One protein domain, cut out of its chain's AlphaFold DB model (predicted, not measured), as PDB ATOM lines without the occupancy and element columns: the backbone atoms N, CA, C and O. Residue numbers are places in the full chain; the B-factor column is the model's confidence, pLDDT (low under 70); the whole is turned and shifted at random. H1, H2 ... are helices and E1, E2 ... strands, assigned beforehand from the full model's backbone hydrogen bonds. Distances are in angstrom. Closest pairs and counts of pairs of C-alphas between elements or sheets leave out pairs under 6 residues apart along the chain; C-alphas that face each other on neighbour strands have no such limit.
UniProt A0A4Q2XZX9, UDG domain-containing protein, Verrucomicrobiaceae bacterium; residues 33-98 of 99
ATOM      1  N   LEU A  33      82.520   5.050  41.446       94.75
ATOM      2  CA  LEU A  33      82.839   4.511  40.125       94.75
ATOM      3  C   LEU A  33      83.401   5.611  39.214       94.75
ATOM      4  O   LEU A  33      82.719   6.580  38.891       94.75
ATOM      5  N   LEU A  34      84.642   5.437  38.769       94.25
ATOM      6  CA  LEU A  34      85.377   6.364  37.916       94.25
ATOM      7  C   LEU A  34      85.264   5.922  36.454       94.25
ATOM      8  O   LEU A  34      85.813   4.895  36.050       94.25
ATOM      9  N   LEU A  35      84.548   6.715  35.655       94.44
ATOM     10  CA  LEU A  35      84.300   6.450  34.239       94.44
ATOM     11  C   LEU A  35      85.360   7.131  33.362       94.44
ATOM     12  O   LEU A  35      85.220   8.283  32.951       94.44
ATOM     13  N   GLY A  36      86.422   6.400  33.033       91.12
ATOM     14  CA  GLY A  36      87.486   6.858  32.143       91.12
ATOM     15  C   GLY A  36      88.562   7.729  32.799       91.12
ATOM     16  O   GLY A  36      88.568   7.994  34.000       91.12
ATOM     17  N   SER A  37      89.522   8.161  31.976       86.94
ATOM     18  CA  SER A  37      90.772   8.785  32.435       86.94
ATOM     19  C   SER A  37      90.564  10.151  33.080       86.94
ATOM     20  O   SER A  37      91.252  10.497  34.033       86.94
ATOM     21  N   THR A  38      89.605  10.940  32.602       88.00
ATOM     22  CA  THR A  38      89.295  12.250  33.193       88.00
ATOM     23  C   THR A  38      88.734  12.119  34.609       88.00
ATOM     24  O   THR A  38      89.160  12.857  35.495       88.00
ATOM     25  N   ALA A  39      87.846  11.149  34.855       89.81
ATOM     26  CA  ALA A  39      87.326  10.886  36.196       89.81
ATOM     27  C   ALA A  39      88.437  10.395  37.137       89.81
ATOM     28  O   ALA A  39      88.571  10.909  38.244       89.81
ATOM     29  N   ALA A  40      89.294   9.483  36.661       87.12
ATOM     30  CA  ALA A  40      90.453   9.008  37.417       87.12
ATOM     31  C   ALA A  40      91.392  10.141  37.862       87.12
ATOM     32  O   ALA A  40      91.862  10.137  38.992       87.12
ATOM     33  N   ARG A  41      91.613  11.140  36.997       83.38
ATOM     34  CA  ARG A  41      92.464  12.311  37.283       83.38
ATOM     35  C   ARG A  41      91.838  13.329  38.230       83.38
ATOM     36  O   ARG A  41      92.544  14.141  38.814       83.38
ATOM     37  N   SER A  42      90.514  13.309  38.352       83.50
ATOM     38  CA  SER A  42      89.772  14.259  39.182       83.50
ATOM     39  C   SER A  42      89.821  13.889  40.665       83.50
ATOM     40  O   SER A  42      89.652  14.754  41.522       83.50
ATOM     41  N   VAL A  43      90.071  12.615  40.976       81.12
ATOM     42  CA  VAL A  43      90.258  12.140  42.346       81.12
ATOM     43  C   VAL A  43      91.723  12.322  42.754       81.12
ATOM     44  O   VAL A  43      92.605  11.949  41.979       81.12
ATOM     45  N   PRO A  44      92.009  12.870  43.951       66.06
ATOM     46  CA  PRO A  44      93.367  12.967  44.473       66.06
ATOM     47  C   PRO A  44      94.093  11.624  44.418       66.06
ATOM     48  O   PRO A  44      93.678  10.646  45.040       66.06
ATOM     49  N   GLY A  45      95.154  11.573  43.615       65.00
ATOM     50  CA  GLY A  45      95.830  10.330  43.310       65.00
ATOM     51  C   GLY A  45      96.753  10.380  42.100       65.00
ATOM     52  O   GLY A  45      96.867  11.398  41.423       65.00
ATOM     53  N   LYS A  46      97.419   9.252  41.841       55.50
ATOM     54  CA  LYS A  46      98.419   9.076  40.789       55.50
ATOM     55  C   LYS A  46      97.719   8.699  39.493       55.50
ATOM     56  O   LYS A  46      96.836   7.842  39.486       55.50
ATOM     57  N   GLU A  47      98.151   9.308  38.396       57.06
ATOM     58  CA  GLU A  47      97.646   9.007  37.059       57.06
ATOM     59  C   GLU A  47      97.903   7.537  36.705       57.06
ATOM     60  O   GLU A  47      99.046   7.107  36.538       57.06
ATOM     61  N   VAL A  48      96.829   6.756  36.588       62.19
ATOM     62  CA  VAL A  48      96.881   5.375  36.107       62.19
ATOM     63  C   VAL A  48      96.157   5.268  34.763       62.19
ATOM     64  O   VAL A  48      95.002   5.688  34.647       62.19
ATOM     65  N   PRO A  49      96.797   4.725  33.710       62.72
ATOM     66  CA  PRO A  49      96.129   4.525  32.431       62.72
ATOM     67  C   PRO A  49      94.995   3.502  32.576       62.72
ATOM     68  O   PRO A  49      95.236   2.333  32.866       62.72
ATOM     69  N   VAL A  50      93.757   3.938  32.330       64.75
ATOM     70  CA  VAL A  50      92.514   3.160  32.541       64.75
ATOM     71  C   VAL A  50      92.496   1.811  31.820       64.75
ATOM     72  O   VAL A  50      91.929   0.843  32.308       64.75
ATOM     73  N   THR A  51      93.145   1.707  30.662       63.38
ATOM     74  CA  THR A  51      93.223   0.441  29.917       63.38
ATOM     75  C   THR A  51      94.155  -0.585  30.567       63.38
ATOM     76  O   THR A  51      94.002  -1.777  30.316       63.38
ATOM     77  N   LYS A  52      95.102  -0.150  31.412       69.31
ATOM     78  CA  LYS A  52      95.973  -1.024  32.221       69.31
ATOM     79  C   LYS A  52      95.438  -1.254  33.633       69.31
ATOM     80  O   LYS A  52      95.748  -2.278  34.229       69.31
ATOM     81  N   PHE A  53      94.660  -0.314  34.163       71.69
ATOM     82  CA  PHE A  53      94.149  -0.345  35.528       71.69
ATOM     83  C   PHE A  53      92.624  -0.263  35.494       71.69
ATOM     84  O   PHE A  53      92.061   0.799  35.239       71.69
ATOM     85  N   ARG A  54      91.966  -1.402  35.728       86.88
ATOM     86  CA  ARG A  54      90.505  -1.538  35.786       86.88
ATOM     87  C   ARG A  54      90.089  -2.425  36.954       86.88
ATOM     88  O   ARG A  54      90.863  -3.281  37.378       86.88
ATOM     89  N   GLY A  55      88.872  -2.228  37.444       89.19
ATOM     90  CA  GLY A  55      88.355  -2.898  38.635       89.19
ATOM     91  C   GLY A  55      88.597  -2.083  39.905       89.19
ATOM     92  O   GLY A  55      88.607  -0.854  39.862       89.19
ATOM     93  N   ILE A  56      88.745  -2.757  41.047       90.00
ATOM     94  CA  ILE A  56      88.922  -2.096  42.348       90.00
ATOM     95  C   ILE A  56      90.306  -1.445  42.416       90.00
ATOM     96  O   ILE A  56      91.318  -2.086  42.135       90.00
ATOM     97  N   VAL A  57      90.341  -0.177  42.823       88.56
ATOM     98  CA  VAL A  57      91.566   0.606  42.996       88.56
ATOM     99  C   VAL A  57      91.649   1.176  44.409       88.56
ATOM    100  O   VAL A  57      90.637   1.508  45.026       88.56
ATOM    101  N   THR A  58      92.869   1.303  44.922       84.88
ATOM    102  CA  THR A  58      93.123   1.900  46.235       84.88
ATOM    103  C   THR A  58      92.959   3.411  46.154       84.88
ATOM    104  O   THR A  58      93.668   4.056  45.393       84.88
ATOM    105  N   SER A  59      92.060   3.986  46.951       84.88
ATOM    106  CA  SER A  59      91.849   5.432  47.052       84.88
ATOM    107  C   SER A  59      91.258   5.779  48.415       84.88
ATOM    108  O   SER A  59      90.572   4.961  49.019       84.88
ATOM    109  N   ASN A  60      91.499   7.000  48.883       84.75
ATOM    110  CA  ASN A  60      90.871   7.553  50.084       84.75
ATOM    111  C   ASN A  60      89.541   8.276  49.794       84.75
ATOM    112  O   ASN A  60      88.933   8.814  50.713       84.75
ATOM    113  N   ALA A  61      89.087   8.306  48.537       87.69
ATOM    114  CA  ALA A  61      87.882   9.030  48.139       87.69
ATOM    115  C   ALA A  61      86.569   8.339  48.549       87.69
ATOM    116  O   ALA A  61      85.552   9.011  48.707       87.69
ATOM    117  N   ALA A  62      86.580   7.012  48.702       91.38
ATOM    118  CA  ALA A  62      85.460   6.208  49.191       91.38
ATOM    119  C   ALA A  62      85.969   4.833  49.676       91.38
ATOM    120  O   ALA A  62      87.050   4.418  49.253       91.38
ATOM    121  N   PRO A  63      85.200   4.086  50.495       91.94
ATOM    122  CA  PRO A  63      85.573   2.737  50.938       91.94
ATOM    123  C   PRO A  63      85.841   1.761  49.788       91.94
ATOM    124  O   PRO A  63      86.711   0.896  49.887       91.94
ATOM    125  N   ARG A  64      85.104   1.899  48.682       93.12
ATOM    126  CA  ARG A  64      85.321   1.130  47.458       93.12
ATOM    127  C   ARG A  64      85.392   2.070  46.266       93.12
ATOM    128  O   ARG A  64      84.400   2.708  45.925       93.12
ATOM    129  N   VAL A  65      86.542   2.117  45.601       92.62
ATOM    130  CA  VAL A  65      86.718   2.877  44.360       92.62
ATOM    131  C   VAL A  65      86.956   1.916  43.207       92.62
ATOM    132  O   VAL A  65      87.751   0.985  43.316       92.62
ATOM    133  N   ILE A  66      86.230   2.118  42.112       93.69
ATOM    134  CA  ILE A  66      86.266   1.258  40.930       93.69
ATOM    135  C   ILE A  66      86.627   2.119  39.730       93.69
ATOM    136  O   ILE A  66      86.029   3.169  39.519       93.69
ATOM    137  N   LEU A  67      87.584   1.664  38.929       93.31
ATOM    138  CA  LEU A  67      87.979   2.305  37.684       93.31
ATOM    139  C   LEU A  67      87.535   1.451  36.495       93.31
ATOM    140  O   LEU A  67      87.803   0.251  36.449       93.31
ATOM    141  N   THR A  68      86.871   2.070  35.521       94.88
ATOM    142  CA  THR A  68      86.501   1.419  34.258       94.88
ATOM    143  C   THR A  68      86.586   2.396  33.085       94.88
ATOM    144  O   THR A  68      86.837   3.593  33.254       94.88
ATOM    145  N   VAL A  69      86.408   1.891  31.865       94.19
ATOM    146  CA  VAL A  69      86.355   2.709  30.650       94.19
ATOM    147  C   VAL A  69      85.141   3.640  30.665       94.19
ATOM    148  O   VAL A  69      84.094   3.332  31.230       94.19
ATOM    149  N   HIS A  70      85.254   4.791  30.005       95.06
ATOM    150  CA  HIS A  70      84.091   5.654  29.806       95.06
ATOM    151  C   HIS A  70      83.132   5.010  28.784       95.06
ATOM    152  O   HIS A  70      83.613   4.563  27.744       95.06
ATOM    153  N   PRO A  71      81.799   5.022  28.972       94.56
ATOM    154  CA  PRO A  71      80.857   4.379  28.046       94.56
ATOM    155  C   PRO A  71      80.996   4.842  26.587       94.56
ATOM    156  O   PRO A  71      80.891   4.041  25.662       94.56
ATOM    157  N   SER A  72      81.330   6.119  26.362       95.00
ATOM    158  CA  SER A  72      81.580   6.643  25.007       95.00
ATOM    159  C   SER A  72      82.776   5.999  24.293       95.00
ATOM    160  O   SER A  72      82.843   6.047  23.070       95.00
ATOM    161  N   TYR A  73      83.717   5.374  25.013       92.94
ATOM    162  CA  TYR A  73      84.783   4.573  24.405       92.94
ATOM    163  C   TYR A  73      84.219   3.361  23.661       92.94
ATOM    164  O   TYR A  73      84.625   3.118  22.528       92.94
ATOM    165  N   LEU A  74      83.234   2.671  24.246       92.88
ATOM    166  CA  LEU A  74      82.612   1.484  23.653       92.88
ATOM    167  C   LEU A  74      81.954   1.808  22.303       92.88
ATOM    168  O   LEU A  74      82.038   1.024  21.360       92.88
ATOM    169  N   LEU A  75      81.366   3.003  22.189       92.69
ATOM    170  CA  LEU A  75      80.717   3.487  20.966       92.69
ATOM    171  C   LEU A  75      81.710   3.813  19.843       92.69
ATOM    172  O   LEU A  75      81.346   3.777  18.672       92.69
ATOM    173  N   ARG A  76      82.964   4.123  20.190       92.56
ATOM    174  CA  ARG A  76      84.021   4.489  19.235       92.56
ATOM    175  C   ARG A  76      84.828   3.295  18.733       92.56
ATOM    176  O   ARG A  76      85.704   3.478  17.894       92.56
ATOM    177  N   LEU A  77      84.569   2.088  19.242       92.56
ATOM    178  CA  LEU A  77      85.248   0.885  18.772       92.56
ATOM    179  C   LEU A  77      84.750   0.529  17.360       92.56
ATOM    180  O   LEU A  77      83.542   0.317  17.200       92.56
ATOM    181  N   PRO A  78      85.647   0.472  16.354       89.19
ATOM    182  CA  PRO A  78      85.271   0.165  14.973       89.19
ATOM    183  C   PRO A  78      84.968  -1.326  14.772       89.19
ATOM    184  O   PRO A  78      84.163  -1.682  13.920       89.19
ATOM    185  N   ASP A  79      85.587  -2.190  15.577       93.38
ATOM    186  CA  ASP A  79      85.432  -3.641  15.516       93.38
ATOM    187  C   ASP A  79      84.313  -4.120  16.456       93.38
ATOM    188  O   ASP A  79      84.328  -3.827  17.658       93.38
ATOM    189  N   GLY A  80      83.341  -4.858  15.910       89.69
ATOM    190  CA  GLY A  80      82.184  -5.355  16.660       89.69
ATOM    191  C   GLY A  80      82.535  -6.393  17.729       89.69
ATOM    192  O   GLY A  80      81.996  -6.331  18.833       89.69
ATOM    193  N   SER A  81      83.486  -7.288  17.449       92.44
ATOM    194  CA  SER A  81      83.927  -8.316  18.402       92.44
ATOM    195  C   SER A  81      84.650  -7.689  19.599       92.44
ATOM    196  O   SER A  81      84.371  -8.008  20.757       92.44
ATOM    197  N   ARG A  82      85.498  -6.692  19.329       92.25
ATOM    198  CA  ARG A  82      86.197  -5.910  20.347       92.25
ATOM    199  C   ARG A  82      85.230  -5.059  21.158       92.25
ATOM    200  O   ARG A  82      85.403  -4.930  22.367       92.25
ATOM    201  N   ARG A  83      84.197  -4.495  20.524       93.44
ATOM    202  CA  ARG A  83      83.125  -3.773  21.225       93.44
ATOM    203  C   ARG A  83      82.409  -4.672  22.222       93.44
ATOM    204  O   ARG A  83      82.202  -4.257  23.358       93.44
ATOM    205  N   GLU A  84      82.047  -5.883  21.818       95.50
ATOM    206  CA  GLU A  84      81.358  -6.833  22.690       95.50
ATOM    207  C   GLU A  84      82.247  -7.306  23.848       95.50
ATOM    208  O   GLU A  84      81.793  -7.398  24.990       95.50
ATOM    209  N   GLU A  85      83.530  -7.563  23.589       95.19
ATOM    210  CA  GLU A  85      84.499  -7.896  24.633       95.19
ATOM    211  C   GLU A  85      84.646  -6.764  25.662       95.19
ATOM    212  O   GLU A  85      84.526  -6.998  26.869       95.19
ATOM    213  N   GLU A  86      84.856  -5.529  25.203       94.94
ATOM    214  CA  GLU A  86      84.990  -4.365  26.083       94.94
ATOM    215  C   GLU A  86      83.681  -4.047  26.820       94.94
ATOM    216  O   GLU A  86      83.710  -3.656  27.987       94.94
ATOM    217  N   TYR A  87      82.524  -4.299  26.201       96.00
ATOM    218  CA  TYR A  87      81.230  -4.193  26.873       96.00
ATOM    219  C   TYR A  87      81.094  -5.222  28.003       96.00
ATOM    220  O   TYR A  87      80.714  -4.867  29.119       96.00
ATOM    221  N   ARG A  88      81.465  -6.489  27.768       96.50
ATOM    222  CA  ARG A  88      81.463  -7.524  28.820       96.50
ATOM    223  C   ARG A  88      82.378  -7.152  29.985       96.50
ATOM    224  O   ARG A  88      81.992  -7.330  31.140       96.50
ATOM    225  N   LYS A  89      83.562  -6.604  29.694       95.19
ATOM    226  CA  LYS A  89      84.498  -6.084  30.701       95.19
ATOM    227  C   LYS A  89      83.888  -4.928  31.497       95.19
ATOM    228  O   LYS A  89      83.899  -4.976  32.723       95.19
ATOM    229  N   PHE A  90      83.290  -3.952  30.818       95.38
ATOM    230  CA  PHE A  90      82.601  -2.826  31.447       95.38
ATOM    231  C   PHE A  90      81.481  -3.289  32.390       95.38
ATOM    232  O   PHE A  90      81.430  -2.879  33.546       95.38
ATOM    233  N   VAL A  91      80.622  -4.214  31.946       96.62
ATOM    234  CA  VAL A  91      79.554  -4.774  32.791       96.62
ATOM    235  C   VAL A  91      80.126  -5.535  33.992       96.62
ATOM    236  O   VAL A  91      79.572  -5.455  35.087       96.62
ATOM    237  N   ALA A  92      81.233  -6.263  33.821       95.88
ATOM    238  CA  ALA A  92      81.913  -6.912  34.941       95.88
ATOM    239  C   ALA A  92      82.413  -5.890  35.975       95.88
ATOM    240  O   ALA A  92      82.230  -6.117  37.169       95.88
ATOM    241  N   ASP A  93      82.948  -4.746  35.536       94.62
ATOM    242  CA  ASP A  93      83.378  -3.669  36.433       94.62
ATOM    243  C   ASP A  93      82.183  -3.051  37.182       94.62
ATOM    244  O   ASP A  93      82.255  -2.838  38.391       94.62
ATOM    245  N   LEU A  94      81.044  -2.838  36.505       95.12
ATOM    246  CA  LEU A  94      79.815  -2.349  37.146       95.12
ATOM    247  C   LEU A  94      79.287  -3.304  38.219       95.12
ATOM    248  O   LEU A  94      78.771  -2.862  39.243       95.12
ATOM    249  N   ARG A  95      79.427  -4.619  38.025       95.88
ATOM    250  CA  ARG A  95      79.004  -5.604  39.033       95.88
ATOM    251  C   ARG A  95      79.804  -5.496  40.331       95.88
ATOM    252  O   ARG A  95      79.252  -5.812  41.380       95.88
ATOM    253  N   LEU A  96      81.044  -5.004  40.287       93.44
ATOM    254  CA  LEU A  96      81.847  -4.739  41.491       93.44
ATOM    255  C   LEU A  96      81.260  -3.600  42.340       93.44
ATOM    256  O   LEU A  96      81.529  -3.521  43.542       93.44
ATOM    257  N   ALA A  97      80.464  -2.722  41.718       92.38
ATOM    258  CA  ALA A  97      79.815  -1.602  42.385       92.38
ATOM    259  C   ALA A  97      78.541  -2.003  43.137       92.38
ATOM    260  O   ALA A  97      78.015  -1.197  43.900       92.38
ATOM    261  N   ARG A  98      78.045  -3.231  42.942       87.62
ATOM    262  CA  ARG A  98      76.874  -3.720  43.666       87.62
ATOM    263  C   ARG A  98      77.244  -3.919  45.140       87.62
ATOM    264  O   ARG A  98      78.135  -4.710  45.455       87.62
TER     265      ARG A  98
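This is residues 33 to 98 of the 99 residues of the protein "UDG domain-containing protein" of Verrucomicrobiaceae bacterium (UniProt A0A4Q2XZX9). A small sheet of three strands has the long helix H3 over one face and the short H1 over the other, three layers in all; H3 runs past the sheet, and there H2 packs on it. The printed part has 66 residues, with three named helices and three named strands, in the order E1, H1, E2, E3, H2, H3 along the chain; the mixed sheet runs E1, E3, E2. The class is mixed, helices and strands; the whole is compact, radius of gyration of the C-alphas 12.0 A, spanning 37 by 23 by 16 A.

E1, residues 33 to 35, is parallel to E3, residues 64 to 68, with N 34 and O 66 2.8 A apart. H1, residues 36 to 42, is on the sheet at a height of 7.5 A. E2, residues 55 to 57, forms an antiparallel hairpin with E3; N 55 and O 67 are 2.9 A apart. H3, residues 80 to 96, is on the opposite face from H1, at a height of 8.0 A; its closest C-alphas to E3 are those of Asp 93 and Thr 68, 6.4 A. H2, residues 71 to 75, touches H3 residues 83 to 87 alone, closest C-alphas Leu 74 and Arg 83, 5.8 A. Every O i to N i+4 pair is within hydrogen-bond range in H1, 12 of 13 in H3, 0 of 1 in H2, where 2 of 2 O i to N i+3 pairs are.

E1 begins at C-alpha 33 (82.839, 4.511, 40.125). H3, 24.8 A long, ends at C-alpha 96 (81.847, -4.739, 41.491).

The printed part has no cut. The link from H1 to E2 is long; its residues 44 to 52 have pLDDT under 70.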